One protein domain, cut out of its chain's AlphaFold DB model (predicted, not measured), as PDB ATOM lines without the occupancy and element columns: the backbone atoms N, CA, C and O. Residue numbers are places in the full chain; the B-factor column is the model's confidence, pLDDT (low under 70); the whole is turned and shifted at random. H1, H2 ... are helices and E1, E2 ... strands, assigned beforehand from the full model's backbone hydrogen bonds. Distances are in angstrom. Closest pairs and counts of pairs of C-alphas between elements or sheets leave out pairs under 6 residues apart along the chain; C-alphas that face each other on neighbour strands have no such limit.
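AT A GLANCE: This is residues 498 to 617 of the 623 residues of an uncharacterized protein of Anaeromassilibacillus sp. An250 (UniProt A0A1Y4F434). A twisted sheet of four antiparallel strands has the long helix H1 slantwise over E1 and E3, and the short helix H3 packs on H1 and grazes the sheet. The third helix, H2, lies off toward one end of the domain, between two long links, while the loop of the hairpin E1 and E2 reaches the other end. The printed part has 120 residues with three named helices and four named strands, in the order E1 E2 H1 E3 H2 E4 H3; the sheet order is E2 E1 E3 E4. The class is mixed, helices and strands, with under half of the residues in named elements. The whole is compact, with a radius of gyration of the C-alphas of 15.5 A and spans of 46 by 32 by 25 A.

HOW THE PARTS SIT: E1, residues 506 to 513, and E2, residues 522 to 526, form a hairpin, antiparallel at 155 degrees; N 511 and O 523 are 2.9 A apart, within hydrogen-bond range. H1, residues 529 to 545, is on the sheet at a height of 10.5 A, over E1 and E3, residues 557 to 565. On the local plane H1 and E1 stand at 59 degrees, slantwise, only just short of across. E2, H1 and E3 make a split strand-helix-strand unit, two strands running the same way with E1 between them, and its crossover is right-handed. E1 and E3 are antiparallel at 161 degrees, with N 562 and O 510 2.8 A apart. H2, residues 579 to 584, is not on the sheet and is apart from H1. E4, residues 598 to 601, is an edge strand, antiparallel to E3 at 162 degrees, with N 561 and O 598 2.8 A apart. H3, residues 608 to 615, only grazes the sheet, with residues 609 to 613. H3 touches H1 at a steep tilt of 39 degrees, opposite ways; their closest C-alphas, of Ala 538 and Ala 608, are 5.0 A apart. In H1, H2 and H3 every O i to N i+4 pair is within hydrogen-bond range.

IN THESE COORDINATES: E1 begins at C-alpha 506 (145.028, 131.848, 129.804) and is 20.8 A long; E2 is 13.4 A. H1 is 24.4 A long and begins at C-alpha 529 (139.740, 124.056, 129.779). E3 is 24.2 A, H2 9.1 A and E4 10.1 A. H3 is 10.4 A and ends at C-alpha 615 (127.598, 130.540, 138.316).

THE WHOLE: The two C-alphas farthest apart, of Gln 517 and Asp 586, are 49.2 A apart. The printed part has no cut. The links H1 to E3, E3 to H2 and H2 to E4 are long. The mean pLDDT of the printed part is 82.2; it is under 70 at residues 514 to 521, 551 to 557 and 602 to 603.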
ATOM      1  N   LEU A 498     141.313 140.080 123.200       89.75
ATOM      2  CA  LEU A 498     140.405 138.961 123.496       89.75
ATOM      3  C   LEU A 498     140.075 138.120 122.251       89.75
ATOM      4  O   LEU A 498     139.841 136.912 122.357       89.75
ATOM      5  N   PHE A 499     140.106 138.715 121.056       91.19
ATOM      6  CA  PHE A 499     139.857 138.025 119.783       91.19
ATOM      7  C   PHE A 499     141.108 137.383 119.166       91.19
ATOM      8  O   PHE A 499     141.013 136.764 118.098       91.19
ATOM      9  N   TYR A 500     142.256 137.517 119.835       91.56
ATOM     10  CA  TYR A 500     143.547 136.935 119.458       91.56
ATOM     11  C   TYR A 500     144.007 135.835 120.417       91.56
ATOM     12  O   TYR A 500     144.756 134.955 119.992       91.56
ATOM     13  N   LEU A 501     143.559 135.875 121.675       90.69
ATOM     14  CA  LEU A 501     143.841 134.846 122.676       90.69
ATOM     15  C   LEU A 501     143.127 133.530 122.357       90.69
ATOM     16  O   LEU A 501     141.965 133.516 121.950       90.69
ATOM     17  N   GLU A 502     143.796 132.418 122.626       91.19
ATOM     18  CA  GLU A 502     143.191 131.091 122.685       91.19
ATOM     19  C   GLU A 502     142.959 130.677 124.149       91.19
ATOM     20  O   GLU A 502     143.696 131.110 125.040       91.19
ATOM     21  N   PRO A 503     141.995 129.782 124.449       89.56
ATOM     22  CA  PRO A 503     141.774 129.308 125.817       89.56
ATOM     23  C   PRO A 503     143.036 128.731 126.473       89.56
ATOM     24  O   PRO A 503     143.201 128.824 127.684       89.56
ATOM     25  N   GLY A 504     143.948 128.151 125.684       87.00
ATOM     26  CA  GLY A 504     145.224 127.618 126.171       87.00
ATOM     27  C   GLY A 504     146.206 128.676 126.683       87.00
ATOM     28  O   GLY A 504     147.041 128.349 127.525       87.00
ATOM     29  N   ASP A 505     146.085 129.927 126.232       88.81
ATOM     30  CA  ASP A 505     146.998 131.019 126.591       88.81
ATOM     31  C   ASP A 505     146.718 131.559 128.003       88.81
ATOM     32  O   ASP A 505     147.612 132.084 128.672       88.81
ATOM     33  N   ILE A 506     145.481 131.399 128.483       89.19
ATOM     34  CA  ILE A 506     145.028 131.848 129.804       89.19
ATOM     35  C   ILE A 506     145.468 130.829 130.861       89.19
ATOM     36  O   ILE A 506     145.111 129.646 130.805       89.19
ATOM     37  N   SER A 507     146.225 131.272 131.864       85.88
ATOM     38  CA  SER A 507     146.684 130.415 132.963       85.88
ATOM     39  C   SER A 507     145.779 130.511 134.187       85.88
ATOM     40  O   SER A 507     145.390 129.483 134.752       85.88
ATOM     41  N   GLN A 508     145.403 131.727 134.573       88.06
ATOM     42  CA  GLN A 508     144.552 132.004 135.727       88.06
ATOM     43  C   GLN A 508     143.832 133.344 135.568       88.06
ATOM     44  O   GLN A 508     144.206 134.171 134.734       88.06
ATOM     45  N   ILE A 509     142.822 133.559 136.400       89.56
ATOM     46  CA  ILE A 509     142.223 134.877 136.597       89.56
ATOM     47  C   ILE A 509     142.489 135.359 138.010       89.56
ATOM     48  O   ILE A 509     142.625 134.564 138.942       89.56
ATOM     49  N   GLU A 510     142.529 136.667 138.161       88.12
ATOM     50  CA  GLU A 510     142.624 137.346 139.440       88.12
ATOM     51  C   GLU A 510     141.474 138.345 139.529       88.12
ATOM     52  O   GLU A 510     141.251 139.119 138.604       88.12
ATOM     53  N   ILE A 511     140.702 138.271 140.608       87.56
ATOM     54  CA  ILE A 511     139.560 139.148 140.854       87.56
ATOM     55  C   ILE A 511     139.902 139.997 142.069       87.56
ATOM     56  O   ILE A 511     140.127 139.464 143.157       87.56
ATOM     57  N   GLU A 512     139.969 141.303 141.865       84.12
ATOM     58  CA  GLU A 512     140.267 142.302 142.887       84.12
ATOM     59  C   GLU A 512     139.000 143.092 143.200       84.12
ATOM     60  O   GLU A 512     138.392 143.656 142.296       84.12
ATOM     61  N   ASN A 513     138.596 143.147 144.467       75.88
ATOM     62  CA  ASN A 513     137.450 143.956 144.874       75.88
ATOM     63  C   ASN A 513     137.838 145.406 145.139       75.88
ATOM     64  O   ASN A 513     138.860 145.682 145.768       75.88
ATOM     65  N   TYR A 514     136.953 146.315 144.741       67.31
ATOM     66  CA  TYR A 514     136.991 147.709 145.161       67.31
ATOM     67  C   TYR A 514     136.177 147.858 146.451       67.31
ATOM     68  O   TYR A 514     134.967 148.048 146.414       67.31
ATOM     69  N   ASP A 515     136.838 147.764 147.601       61.69
ATOM     70  CA  ASP A 515     136.264 148.160 148.889       61.69
ATOM     71  C   ASP A 515     137.074 149.343 149.433       61.69
ATOM     72  O   ASP A 515     138.277 149.237 149.664       61.69
ATOM     73  N   GLU A 516     136.428 150.499 149.617       52.31
ATOM     74  CA  GLU A 516     137.081 151.719 150.118       52.31
ATOM     75  C   GLU A 516     137.624 151.566 151.554       52.31
ATOM     76  O   GLU A 516     138.379 152.427 152.018       52.31
ATOM     77  N   GLN A 517     137.242 150.505 152.280       52.84
ATOM     78  CA  GLN A 517     137.562 150.321 153.701       52.84
ATOM     79  C   GLN A 517     138.440 149.102 154.038       52.84
ATOM     80  O   GLN A 517     138.849 148.991 155.199       52.84
ATOM     81  N   SER A 518     138.786 148.225 153.087       51.31
ATOM     82  CA  SER A 518     139.606 147.026 153.347       51.31
ATOM     83  C   SER A 518     140.864 146.941 152.468       51.31
ATOM     84  O   SER A 518     140.953 147.558 151.410       51.31
ATOM     85  N   ASP A 519     141.892 146.222 152.945       52.03
ATOM     86  CA  ASP A 519     143.061 145.871 152.125       52.03
ATOM     87  C   ASP A 519     142.557 145.155 150.860       52.03
ATOM     88  O   ASP A 519     141.858 144.150 150.990       52.03
ATOM     89  N   MET A 520     142.898 145.665 149.667       57.56
ATOM     90  CA  MET A 520     142.441 145.128 148.376       57.56
ATOM     91  C   MET A 520     142.716 143.621 148.287       57.56
ATOM     92  O   MET A 520     143.840 143.175 148.042       57.56
ATOM     93  N   ALA A 521     141.688 142.819 148.558       64.75
ATOM     94  CA  ALA A 521     141.801 141.373 148.613       64.75
ATOM     95  C   ALA A 521     141.639 140.812 147.197       64.75
ATOM     96  O   ALA A 521     140.523 140.605 146.723       64.75
ATOM     97  N   ALA A 522     142.760 140.562 146.521       77.19
ATOM     98  CA  ALA A 522     142.767 139.856 145.247       77.19
ATOM     99  C   ALA A 522     142.632 138.337 145.466       77.19
ATOM    100  O   ALA A 522     143.395 137.729 146.227       77.19
ATOM    101  N   LYS A 523     141.665 137.700 144.798       84.62
ATOM    102  CA  LYS A 523     141.501 136.238 144.767       84.62
ATOM    103  C   LYS A 523     141.912 135.695 143.405       84.62
ATOM    104  O   LYS A 523     141.405 136.127 142.375       84.62
ATOM    105  N   THR A 524     142.800 134.705 143.403       86.31
ATOM    106  CA  THR A 524     143.260 134.039 142.178       86.31
ATOM    107  C   THR A 524     142.550 132.702 141.985       86.31
ATOM    108  O   THR A 524     142.544 131.859 142.885       86.31
ATOM    109  N   TYR A 525     142.023 132.469 140.786       86.62
ATOM    110  CA  TYR A 525     141.358 131.224 140.403       86.62
ATOM    111  C   TYR A 525     142.089 130.578 139.222       86.62
ATOM    112  O   TYR A 525     142.394 131.232 138.225       86.62
ATOM    113  N   ARG A 526     142.359 129.271 139.319       85.88
ATOM    114  CA  ARG A 526     142.889 128.466 138.206       85.88
ATOM    115  C   ARG A 526     141.740 127.790 137.471       85.88
ATOM    116  O   ARG A 526     140.961 127.073 138.094       85.88
ATOM    117  N   LEU A 527     141.665 128.001 136.160       85.75
ATOM    118  CA  LEU A 527     140.557 127.535 135.330       85.75
ATOM    119  C   LEU A 527     140.886 126.201 134.654       85.75
ATOM    120  O   LEU A 527     142.013 125.982 134.202       85.75
ATOM    121  N   ASN A 528     139.885 125.329 134.537       89.31
ATOM    122  CA  ASN A 528     139.935 124.175 133.636       89.31
ATOM    123  C   ASN A 528     139.627 124.584 132.179       89.31
ATOM    124  O   ASN A 528     139.145 125.686 131.934       89.31
ATOM    125  N   ASP A 529     139.874 123.705 131.205       87.94
ATOM    126  CA  ASP A 529     139.740 124.056 129.779       87.94
ATOM    127  C   ASP A 529     138.328 124.533 129.390       87.94
ATOM    128  O   ASP A 529     138.188 125.500 128.644       87.94
ATOM    129  N   ALA A 530     137.279 123.917 129.948       89.12
ATOM    130  CA  ALA A 530     135.894 124.319 129.691       89.12
ATOM    131  C   ALA A 530     135.581 125.708 130.273       89.12
ATOM    132  O   ALA A 530     134.925 126.522 129.631       89.12
ATOM    133  N   GLN A 531     136.094 125.995 131.471       91.06
ATOM    134  CA  GLN A 531     135.982 127.292 132.134       91.06
ATOM    135  C   GLN A 531     136.726 128.392 131.375       91.06
ATOM    136  O   GLN A 531     136.192 129.486 131.224       91.06
ATOM    137  N   LYS A 532     137.937 128.114 130.870       91.00
ATOM    138  CA  LYS A 532     138.701 129.076 130.058       91.00
ATOM    139  C   LYS A 532     137.954 129.434 128.780       91.00
ATOM    140  O   LYS A 532     137.885 130.604 128.422       91.00
ATOM    141  N   GLN A 533     137.376 128.430 128.121       92.69
ATOM    142  CA  GLN A 533     136.585 128.638 126.915       92.69
ATOM    143  C   GLN A 533     135.315 129.447 127.202       92.69
ATOM    144  O   GLN A 533     135.049 130.410 126.491       92.69
ATOM    145  N   ALA A 534     134.567 129.100 128.254       92.19
ATOM    146  CA  ALA A 534     133.359 129.828 128.643       92.19
ATOM    147  C   ALA A 534     133.656 131.287 129.025       92.19
ATOM    148  O   ALA A 534     132.937 132.183 128.600       92.19
ATOM    149  N   LEU A 535     134.738 131.529 129.773       91.50
ATOM    150  CA  LEU A 535     135.160 132.876 130.157       91.50
ATOM    151  C   LEU A 535     135.519 133.726 128.943       91.50
ATOM    152  O   LEU A 535     135.080 134.867 128.838       91.50
ATOM    153  N   LEU A 536     136.324 133.177 128.036       91.44
ATOM    154  CA  LEU A 536     136.758 133.909 126.857       91.44
ATOM    155  C   LEU A 536     135.580 134.223 125.925       91.44
ATOM    156  O   LEU A 536     135.534 135.311 125.363       91.44
ATOM    157  N   GLU A 537     134.618 133.307 125.798       93.62
ATOM    158  CA  GLU A 537     133.392 133.542 125.031       93.62
ATOM    159  C   GLU A 537     132.511 134.618 125.674       93.62
ATOM    160  O   GLU A 537     132.062 135.525 124.981       93.62
ATOM    161  N   ALA A 538     132.328 134.568 126.998       91.44
ATOM    162  CA  ALA A 538     131.576 135.580 127.736       91.44
ATOM    163  C   ALA A 538     132.194 136.978 127.566       91.44
ATOM    164  O   ALA A 538     131.500 137.920 127.202       91.44
ATOM    165  N   LEU A 539     133.517 137.094 127.721       89.69
ATOM    166  CA  LEU A 539     134.239 138.355 127.530       89.69
ATOM    167  C   LEU A 539     134.150 138.883 126.091       89.69
ATOM    168  O   LEU A 539     134.046 140.091 125.879       89.69
ATOM    169  N   ARG A 540     134.199 137.997 125.089       91.12
ATOM    170  CA  ARG A 540     134.030 138.375 123.678       91.12
ATOM    171  C   ARG A 540     132.617 138.861 123.396       91.12
ATOM    172  O   ARG A 540     132.474 139.889 122.743       91.12
ATOM    173  N   GLN A 541     131.607 138.151 123.893       91.19
ATOM    174  CA  GLN A 541     130.205 138.535 123.749       91.19
ATOM    175  C   GLN A 541     129.954 139.907 124.378       91.19
ATOM    176  O   GLN A 541     129.462 140.802 123.697       91.19
ATOM    177  N   ASP A 542     130.400 140.111 125.619       88.19
ATOM    178  CA  ASP A 542     130.254 141.392 126.313       88.19
ATOM    179  C   ASP A 542     130.973 142.527 125.564       88.19
ATOM    180  O   ASP A 542     130.438 143.624 125.434       88.19
ATOM    181  N   THR A 543     132.149 142.258 124.982       86.81
ATOM    182  CA  THR A 543     132.866 143.238 124.143       86.81
ATOM    183  C   THR A 543     132.080 143.603 122.877       86.81
ATOM    184  O   THR A 543     132.092 144.758 122.450       86.81
ATOM    185  N   LEU A 544     131.408 142.632 122.249       89.25
ATOM    186  CA  LEU A 544     130.580 142.872 121.064       89.25
ATOM    187  C   LEU A 544     129.315 143.668 121.401       89.25
ATOM    188  O   LEU A 544     128.960 144.572 120.641       89.25
ATOM    189  N   ASP A 545     128.691 143.381 122.539       87.56
ATOM    190  CA  ASP A 545     127.448 144.018 122.983       87.56
ATOM    191  C   ASP A 545     127.675 145.420 123.579       87.56
ATOM    192  O   ASP A 545     126.772 146.259 123.558       87.56
ATOM    193  N   LEU A 546     128.894 145.712 124.045       81.88
ATOM    194  CA  LEU A 546     129.270 146.997 124.633       81.88
ATOM    195  C   LEU A 546     129.104 148.168 123.656       81.88
ATOM    196  O   LEU A 546     129.657 148.164 122.559       81.88
ATOM    197  N   ASP A 547     128.443 149.241 124.084       83.88
ATOM    198  CA  ASP A 547     128.494 150.530 123.389       83.88
ATOM    199  C   ASP A 547     129.670 151.362 123.918       83.88
ATOM    200  O   ASP A 547     129.597 151.935 125.005       83.88
ATOM    201  N   ILE A 548     130.742 151.463 123.127       78.12
ATOM    202  CA  ILE A 548     131.982 152.186 123.467       78.12
ATOM    203  C   ILE A 548     131.725 153.681 123.712       78.12
ATOM    204  O   ILE A 548     132.513 154.352 124.378       78.12
ATOM    205  N   THR A 549     130.631 154.230 123.180       75.56
ATOM    206  CA  THR A 549     130.326 155.661 123.302       75.56
ATOM    207  C   THR A 549     129.556 156.026 124.568       75.56
ATOM    208  O   THR A 549     129.515 157.209 124.931       75.56
ATOM    209  N   ASN A 550     128.995 155.044 125.278       72.88
ATOM    210  CA  ASN A 550     128.346 155.274 126.563       72.88
ATOM    211  C   ASN A 550     129.395 155.424 127.667       72.88
ATOM    212  O   ASN A 550     130.223 154.549 127.888       72.88
ATOM    213  N   ARG A 551     129.339 156.547 128.390       58.56
ATOM    214  CA  ARG A 551     130.111 156.736 129.624       58.56
ATOM    215  C   ARG A 551     129.318 156.140 130.776       58.56
ATOM    216  O   ARG A 551     128.313 156.735 131.174       58.56
ATOM    217  N   GLU A 552     129.736 154.993 131.293       56.41
ATOM    218  CA  GLU A 552     129.153 154.478 132.527       56.41
ATOM    219  C   GLU A 552     129.614 155.309 133.735       56.41
ATOM    220  O   GLU A 552     130.718 155.853 133.790       56.41
ATOM    221  N   ASP A 553     128.724 155.467 134.716       55.16
ATOM    222  CA  ASP A 553     129.044 156.138 135.972       55.16
ATOM    223  C   ASP A 553     129.844 155.184 136.870       55.16
ATOM    224  O   ASP A 553     129.310 154.250 137.465       55.16
ATOM    225  N   PHE A 554     131.147 155.431 136.979       55.16
ATOM    226  CA  PHE A 554     132.067 154.634 137.789       55.16
ATOM    227  C   PHE A 554     131.981 154.848 139.297       55.16
ATOM    228  O   PHE A 554     132.796 154.291 140.037       55.16
ATOM    229  N   SER A 555     131.029 155.637 139.787       54.34
ATOM    230  CA  SER A 555     130.844 155.825 141.229       54.34
ATOM    231  C   SER A 555     130.389 154.558 141.985       54.34
ATOM    232  O   SER A 555     130.219 154.625 143.199       54.34
ATOM    233  N   GLY A 556     130.273 153.400 141.311       59.25
ATOM    234  CA  GLY A 556     129.950 152.087 141.894       59.25
ATOM    235  C   GLY A 556     130.801 150.919 141.366       59.25
ATOM    236  O   GLY A 556     130.248 149.896 140.963       59.25
ATOM    237  N   ARG A 557     132.135 151.065 141.302       66.00
ATOM    238  CA  ARG A 557     133.047 149.943 140.987       66.00
ATOM    239  C   ARG A 557     132.959 148.869 142.065       66.00
ATOM    240  O   ARG A 557     133.145 149.174 143.236       66.00
ATOM    241  N   VAL A 558     132.748 147.623 141.652       71.88
ATOM    242  CA  VAL A 558     132.620 146.480 142.570       71.88
ATOM    243  C   VAL A 558     133.874 145.617 142.525       71.88
ATOM    244  O   VAL A 558     134.427 145.268 143.566       71.88
ATOM    245  N   ALA A 559     134.362 145.305 141.322       78.00
ATOM    246  CA  ALA A 559     135.508 144.422 141.140       78.00
ATOM    247  C   ALA A 559     136.266 144.697 139.833       78.00
ATOM    248  O   ALA A 559     135.718 145.247 138.883       78.00
ATOM    249  N   CYS A 560     137.521 144.266 139.764       82.50
ATOM    250  CA  CYS A 560     138.332 144.195 138.554       82.50
ATOM    251  C   CYS A 560     138.739 142.747 138.289       82.50
ATOM    252  O   CYS A 560     139.299 142.080 139.158       82.50
ATOM    253  N   LEU A 561     138.500 142.279 137.067       87.00
ATOM    254  CA  LEU A 561     138.942 140.981 136.574       87.00
ATOM    255  C   LEU A 561     140.233 141.151 135.764       87.00
ATOM    256  O   LEU A 561     140.253 141.797 134.718       87.00
ATOM    257  N   TYR A 562     141.305 140.517 136.224       86.94
ATOM    258  CA  TYR A 562     142.585 140.434 135.535       86.94
ATOM    259  C   TYR A 562     142.750 139.052 134.907       86.94
ATOM    260  O   TYR A 562     142.724 138.023 135.588       86.94
ATOM    261  N   LEU A 563     142.985 139.031 133.597       88.31
ATOM    262  CA  LEU A 563     143.413 137.835 132.880       88.31
ATOM    263  C   LEU A 563     144.931 137.701 133.008       88.31
ATOM    264  O   LEU A 563     145.677 138.623 132.679       88.31
ATOM    265  N   ARG A 564     145.404 136.542 133.468       87.62
ATOM    266  CA  ARG A 564     146.829 136.202 133.460       87.62
ATOM    267  C   ARG A 564     147.079 135.163 132.376       87.62
ATOM    268  O   ARG A 564     146.457 134.098 132.370       87.62
ATOM    269  N   CYS A 565     148.005 135.475 131.478       87.56
ATOM    270  CA  CYS A 565     148.452 134.566 130.431       87.56
ATOM    271  C   CYS A 565     149.835 134.006 130.760       87.56
ATOM    272  O   CYS A 565     150.666 134.691 131.349       87.56
ATOM    273  N   GLY A 566     150.079 132.757 130.369       85.75
ATOM    274  CA  GLY A 566     151.394 132.131 130.495       85.75
ATOM    275  C   GLY A 566     151.857 131.761 131.898       85.75
ATOM    276  O   GLY A 566     151.056 131.446 132.780       85.75
ATOM    277  N   ASP A 567     153.179 131.690 132.054       83.88
ATOM    278  CA  ASP A 567     153.843 131.306 133.299       83.88
ATOM    279  C   ASP A 567     153.822 132.426 134.358       83.88
ATOM    280  O   ASP A 567     153.182 133.461 134.189       83.88
ATOM    281  N   GLU A 568     154.496 132.216 135.493       78.12
ATOM    282  CA  GLU A 568     154.519 133.172 136.613       78.12
ATOM    283  C   GLU A 568     155.097 134.548 136.236       78.12
ATOM    284  O   GLU A 568     154.813 135.533 136.917       78.12
ATOM    285  N   ASN A 569     155.855 134.635 135.137       79.69
ATOM    286  CA  ASN A 569     156.396 135.887 134.609       79.69
ATOM    287  C   ASN A 569     155.495 136.516 133.532       79.69
ATOM    288  O   ASN A 569     155.868 137.530 132.948       79.69
ATOM    289  N   GLY A 570     154.327 135.929 133.243       84.12
ATOM    290  CA  GLY A 570     153.421 136.388 132.189       84.12
ATOM    291  C   GLY A 570     153.851 135.985 130.775       84.12
ATOM    292  O   GLY A 570     153.358 136.560 129.804       84.12
ATOM    293  N   LEU A 571     154.782 135.031 130.647       88.69
ATOM    294  CA  LEU A 571     155.360 134.618 129.369       88.69
ATOM    295  C   LEU A 571     154.736 133.309 128.877       88.69
ATOM    296  O   LEU A 571     154.654 132.320 129.611       88.69
ATOM    297  N   PHE A 572     154.345 133.261 127.606       90.12
ATOM    298  CA  PHE A 572     153.852 132.043 126.955       90.12
ATOM    299  C   PHE A 572     154.295 131.944 125.505       90.12
ATOM    300  O   PHE A 572     154.754 132.910 124.903       90.12
ATOM    301  N   GLN A 573     154.172 130.744 124.943       90.38
ATOM    302  CA  GLN A 573     154.395 130.522 123.525       90.38
ATOM    303  C   GLN A 573     153.034 130.366 122.840       90.38
ATOM    304  O   GLN A 573     152.305 129.437 123.195       90.38
ATOM    305  N   PRO A 574     152.675 131.252 121.894       89.06
ATOM    306  CA  PRO A 574     151.394 131.168 121.210       89.06
ATOM    307  C   PRO A 574     151.339 129.890 120.367       89.06
ATOM    308  O   PRO A 574     152.344 129.478 119.780       89.06
ATOM    309  N   ALA A 575     150.164 129.263 120.304       87.25
ATOM    310  CA  ALA A 575     149.973 128.037 119.531       87.25
ATOM    311  C   ALA A 575     150.283 128.238 118.035       87.25
ATOM    312  O   ALA A 575     149.992 129.286 117.460       87.25
ATOM    313  N   GLU A 576     150.849 127.214 117.389       86.62
ATOM    314  CA  GLU A 576     151.110 127.248 115.946       86.62
ATOM    315  C   GLU A 576     149.816 127.478 115.154       86.62
ATOM    316  O   GLU A 576     148.808 126.802 115.368       86.62
ATOM    317  N   GLY A 577     149.854 128.448 114.238       85.19
ATOM    318  CA  GLY A 577     148.694 128.889 113.461       85.19
ATOM    319  C   GLY A 577     147.718 129.824 114.190       85.19
ATOM    320  O   GLY A 577     146.746 130.251 113.564       85.19
ATOM    321  N   SER A 578     147.951 130.177 115.463       90.06
ATOM    322  CA  SER A 578     147.133 131.175 116.166       90.06
ATOM    323  C   SER A 578     147.348 132.582 115.600       90.06
ATOM    324  O   SER A 578     148.373 132.887 114.982       90.06
ATOM    325  N   LYS A 579     146.390 133.482 115.844       91.31
ATOM    326  CA  LYS A 579     146.512 134.877 115.397       91.31
ATOM    327  C   LYS A 579     147.711 135.583 116.039       91.31
ATOM    328  O   LYS A 579     148.437 136.279 115.337       91.31
ATOM    329  N   LEU A 580     147.965 135.353 117.332       90.94
ATOM    330  CA  LEU A 580     149.142 135.897 118.020       90.94
ATOM    331  C   LEU A 580     150.452 135.395 117.407       90.94
ATOM    332  O   LEU A 580     151.379 136.182 117.228       90.94
ATOM    333  N   LYS A 581     150.527 134.109 117.028       90.94
ATOM    334  CA  LYS A 581     151.715 133.558 116.366       90.94
ATOM    335  C   LYS A 581     151.959 134.214 115.004       90.94
ATOM    336  O   LYS A 581     153.105 134.517 114.682       90.94
ATOM    337  N   ASN A 582     150.900 134.484 114.240       91.50
ATOM    338  CA  ASN A 582     151.009 135.167 112.949       91.50
ATOM    339  C   ASN A 582     151.504 136.618 113.088       91.50
ATOM    340  O   ASN A 582     152.260 137.073 112.234       91.50
ATOM    341  N   LEU A 583     151.125 137.322 114.160       90.50
ATOM    342  CA  LEU A 583     151.547 138.708 114.409       90.50
ATOM    343  C   LEU A 583     153.040 138.838 114.736       90.50
ATOM    344  O   LEU A 583     153.679 139.782 114.285       90.50
ATOM    345  N   VAL A 584     153.612 137.892 115.488       89.81
ATOM    346  CA  VAL A 584     155.046 137.918 115.850       89.81
ATOM    347  C   VAL A 584     155.963 137.276 114.800       89.81
ATOM    348  O   VAL A 584     157.187 137.289 114.947       89.81
ATOM    349  N   GLY A 585     155.387 136.709 113.735       88.62
ATOM    350  CA  GLY A 585     156.108 136.154 112.591       88.62
ATOM    351  C   GLY A 585     157.136 135.080 112.968       88.62
ATOM    352  O   GLY A 585     156.827 134.088 113.639       88.62
ATOM    353  N   ASP A 586     158.380 135.289 112.533       88.12
ATOM    354  CA  ASP A 586     159.492 134.344 112.706       88.12
ATOM    355  C   ASP A 586     160.025 134.270 114.148       88.12
ATOM    356  O   ASP A 586     160.900 133.452 114.441       88.12
ATOM    357  N   TYR A 587     159.520 135.096 115.070       88.50
ATOM    358  CA  TYR A 587     159.943 135.054 116.465       88.50
ATOM    359  C   TYR A 587     159.543 133.721 117.120       88.50
ATOM    360  O   TYR A 587     158.374 133.324 117.133       88.50
ATOM    361  N   THR A 588     160.530 133.001 117.659       85.44
ATOM    362  CA  THR A 588     160.347 131.667 118.262       85.44
ATOM    363  C   THR A 588     160.388 131.664 119.788       85.44
ATOM    364  O   THR A 588     160.169 130.607 120.378       85.44
ATOM    365  N   GLY A 589     160.709 132.793 120.425       87.50
ATOM    366  CA  GLY A 589     160.753 132.910 121.885       87.50
ATOM    367  C   GLY A 589     159.359 132.954 122.517       87.50
ATOM    368  O   GLY A 589     158.340 132.848 121.826       87.50
ATOM    369  N   LYS A 590     159.307 133.122 123.841       91.44
ATOM    370  CA  LYS A 590     158.050 133.425 124.535       91.44
ATOM    371  C   LYS A 590     157.676 134.892 124.359       91.44
ATOM    372  O   LYS A 590     158.545 135.745 124.179       91.44
ATOM    373  N   ILE A 591     156.381 135.161 124.418       92.25
ATOM    374  CA  ILE A 591     155.811 136.499 124.316       92.25
ATOM    375  C   ILE A 591     155.104 136.873 125.612       92.25
ATOM    376  O   ILE A 591     154.628 136.004 126.351       92.25
ATOM    377  N   GLN A 592     154.992 138.172 125.831       91.06
ATOM    378  CA  GLN A 592     154.133 138.794 126.819       91.06
ATOM    379  C   GLN A 592     153.151 139.717 126.094       91.06
ATOM    380  O   GLN A 592     153.520 140.404 125.142       91.06
ATOM    381  N   VAL A 593     151.906 139.744 126.557       88.62
ATOM    382  CA  VAL A 593     150.876 140.672 126.076       88.62
ATOM    383  C   VAL A 593     150.394 141.525 127.241       88.62
ATOM    384  O   VAL A 593     150.259 141.030 128.363       88.62
ATOM    385  N   SER A 594     150.168 142.812 126.988       76.19
ATOM    386  CA  SER A 594     149.569 143.699 127.986       76.19
ATOM    387  C   SER A 594     148.056 143.534 127.953       76.19
ATOM    388  O   SER A 594     147.451 143.667 126.891       76.19
ATOM    389  N   ILE A 595     147.448 143.224 129.100       76.75
ATOM    390  CA  ILE A 595     145.998 143.048 129.215       76.75
ATOM    391  C   ILE A 595     145.474 144.063 130.217       76.75
ATOM    392  O   ILE A 595     145.821 144.008 131.399       76.75
ATOM    393  N   SER A 596     144.641 144.987 129.745       75.75
ATOM    394  CA  SER A 596     143.910 145.890 130.629       75.75
ATOM    395  C   SER A 596     142.910 145.095 131.477       75.75
ATOM    396  O   SER A 596     142.265 144.184 130.950       75.75
ATOM    397  N   PRO A 597     142.763 145.410 132.777       78.12
ATOM    398  CA  PRO A 597     141.742 144.776 133.599       78.12
ATOM    399  C   PRO A 597     140.342 145.087 133.075       78.12
ATOM    400  O   PRO A 597     140.092 146.158 132.526       78.12
ATOM    401  N   TYR A 598     139.423 144.156 133.301       79.56
ATOM    402  CA  TYR A 598     138.006 144.321 133.007       79.56
ATOM    403  C   TYR A 598     137.290 144.803 134.279       79.56
ATOM    404  O   TYR A 598     137.212 144.062 135.262       79.56
ATOM    405  N   THR A 599     136.839 146.059 134.311       77.00
ATOM    406  CA  THR A 599     136.240 146.685 135.506       77.00
ATOM    407  C   THR A 599     134.734 146.455 135.564       77.00
ATOM    408  O   THR A 599     134.017 146.928 134.703       77.00
ATOM    409  N   LEU A 600     134.236 145.800 136.609       77.56
ATOM    410  CA  LEU A 600     132.819 145.493 136.809       77.56
ATOM    411  C   LEU A 600     132.155 146.512 137.748       77.56
ATOM    412  O   LEU A 600     132.682 146.805 138.831       77.56
ATOM    413  N   THR A 601     130.982 147.020 137.365       74.25
ATOM    414  CA  THR A 601     130.181 147.960 138.173       74.25
ATOM    415  C   THR A 601     128.865 147.337 138.663       74.25
ATOM    416  O   THR A 601     128.402 146.324 138.139       74.25
ATOM    417  N   GLU A 602     128.230 147.937 139.679       69.31
ATOM    418  CA  GLU A 602     126.964 147.431 140.256       69.31
ATOM    419  C   GLU A 602     125.806 147.340 139.243       69.31
ATOM    420  O   GLU A 602     124.858 146.573 139.447       69.31
ATOM    421  N   ASN A 603     125.877 148.115 138.156       69.81
ATOM    422  CA  ASN A 603     124.811 148.249 137.165       69.81
ATOM    423  C   ASN A 603     124.881 147.210 136.034       69.81
ATOM    424  O   ASN A 603     123.975 147.174 135.208       69.81
ATOM    425  N   GLN A 604     125.900 146.346 136.018       74.44
ATOM    426  CA  GLN A 604     126.235 145.468 134.888       74.44
ATOM    427  C   GLN A 604     125.919 143.984 135.133       74.44
ATOM    428  O   GLN A 604     126.668 143.085 134.753       74.44
ATOM    429  N   LYS A 605     124.803 143.697 135.813       72.50
ATOM    430  CA  LYS A 605     124.419 142.318 136.189       72.50
ATOM    431  C   LYS A 605     123.996 141.444 135.006       72.50
ATOM    432  O   LYS A 605     123.876 140.229 135.134       72.50
ATOM    433  N   ASP A 606     123.707 142.061 133.873       81.31
ATOM    434  CA  ASP A 606     123.288 141.419 132.634       81.31
ATOM    435  C   ASP A 606     124.457 140.939 131.763       81.31
ATOM    436  O   ASP A 606     124.220 140.114 130.881       81.31
ATOM    437  N   LEU A 607     125.694 141.364 132.050       85.06
ATOM    438  CA  LEU A 607     126.887 140.896 131.342       85.06
ATOM    439  C   LEU A 607     127.080 139.381 131.491       85.06
ATOM    440  O   LEU A 607     126.959 138.814 132.586       85.06
ATOM    441  N   ALA A 608     127.453 138.727 130.394       87.56
ATOM    442  CA  ALA A 608     127.716 137.297 130.352       87.56
ATOM    443  C   ALA A 608     128.869 136.915 131.287       87.56
ATOM    444  O   ALA A 608     128.812 135.871 131.942       87.56
ATOM    445  N   VAL A 609     129.901 137.762 131.402       87.38
ATOM    446  CA  VAL A 609     131.017 137.519 132.321       87.38
ATOM    447  C   VAL A 609     130.545 137.540 133.770       87.38
ATOM    448  O   VAL A 609     130.931 136.663 134.532       87.38
ATOM    449  N   VAL A 610     129.665 138.471 134.152       85.62
ATOM    450  CA  VAL A 610     129.157 138.577 135.530       85.62
ATOM    451  C   VAL A 610     128.321 137.352 135.884       85.62
ATOM    452  O   VAL A 610     128.556 136.735 136.921       85.62
ATOM    453  N   GLN A 611     127.431 136.927 134.984       87.44
ATOM    454  CA  GLN A 611     126.648 135.700 135.158       87.44
ATOM    455  C   GLN A 611     127.548 134.468 135.295       87.44
ATOM    456  O   GLN A 611     127.336 133.640 136.179       87.44
ATOM    457  N   LEU A 612     128.604 134.369 134.480       88.44
ATOM    458  CA  LEU A 612     129.571 133.280 134.582       88.44
ATOM    459  C   LEU A 612     130.321 133.299 135.923       88.44
ATOM    460  O   LEU A 612     130.511 132.243 136.529       88.44
ATOM    461  N   LEU A 613     130.753 134.472 136.398       86.56
ATOM    462  CA  LEU A 613     131.418 134.604 137.698       86.56
ATOM    463  C   LEU A 613     130.495 134.144 138.838       86.56
ATOM    464  O   LEU A 613     130.944 133.405 139.718       86.56
ATOM    465  N   GLU A 614     129.213 134.513 138.803       85.06
ATOM    466  CA  GLU A 614     128.204 134.073 139.777       85.06
ATOM    467  C   GLU A 614     127.965 132.554 139.716       85.06
ATOM    468  O   GLU A 614     127.998 131.882 140.749       85.06
ATOM    469  N   GLU A 615     127.800 131.982 138.519       86.88
ATOM    470  CA  GLU A 615     127.598 130.540 138.316       86.88
ATOM    471  C   GLU A 615     128.772 129.696 138.826       86.88
ATOM    472  O   GLU A 615     128.577 128.608 139.377       86.88
ATOM    473  N   GLN A 616     130.002 130.182 138.646       84.88
ATOM    474  CA  GLN A 616     131.213 129.499 139.105       84.88
ATOM    475  C   GLN A 616     131.521 129.753 140.590       84.88
ATOM    476  O   GLN A 616     132.443 129.137 141.136       84.88
ATOM    477  N   GLY A 617     130.775 130.641 141.258       80.31
ATOM    478  CA  GLY A 617     131.065 131.078 142.625       80.31
ATOM    479  C   GLY A 617     132.384 131.848 142.737       80.31
ATOM    480  O   GLY A 617     133.040 131.821 143.780       80.31
TER     481      GLY A 617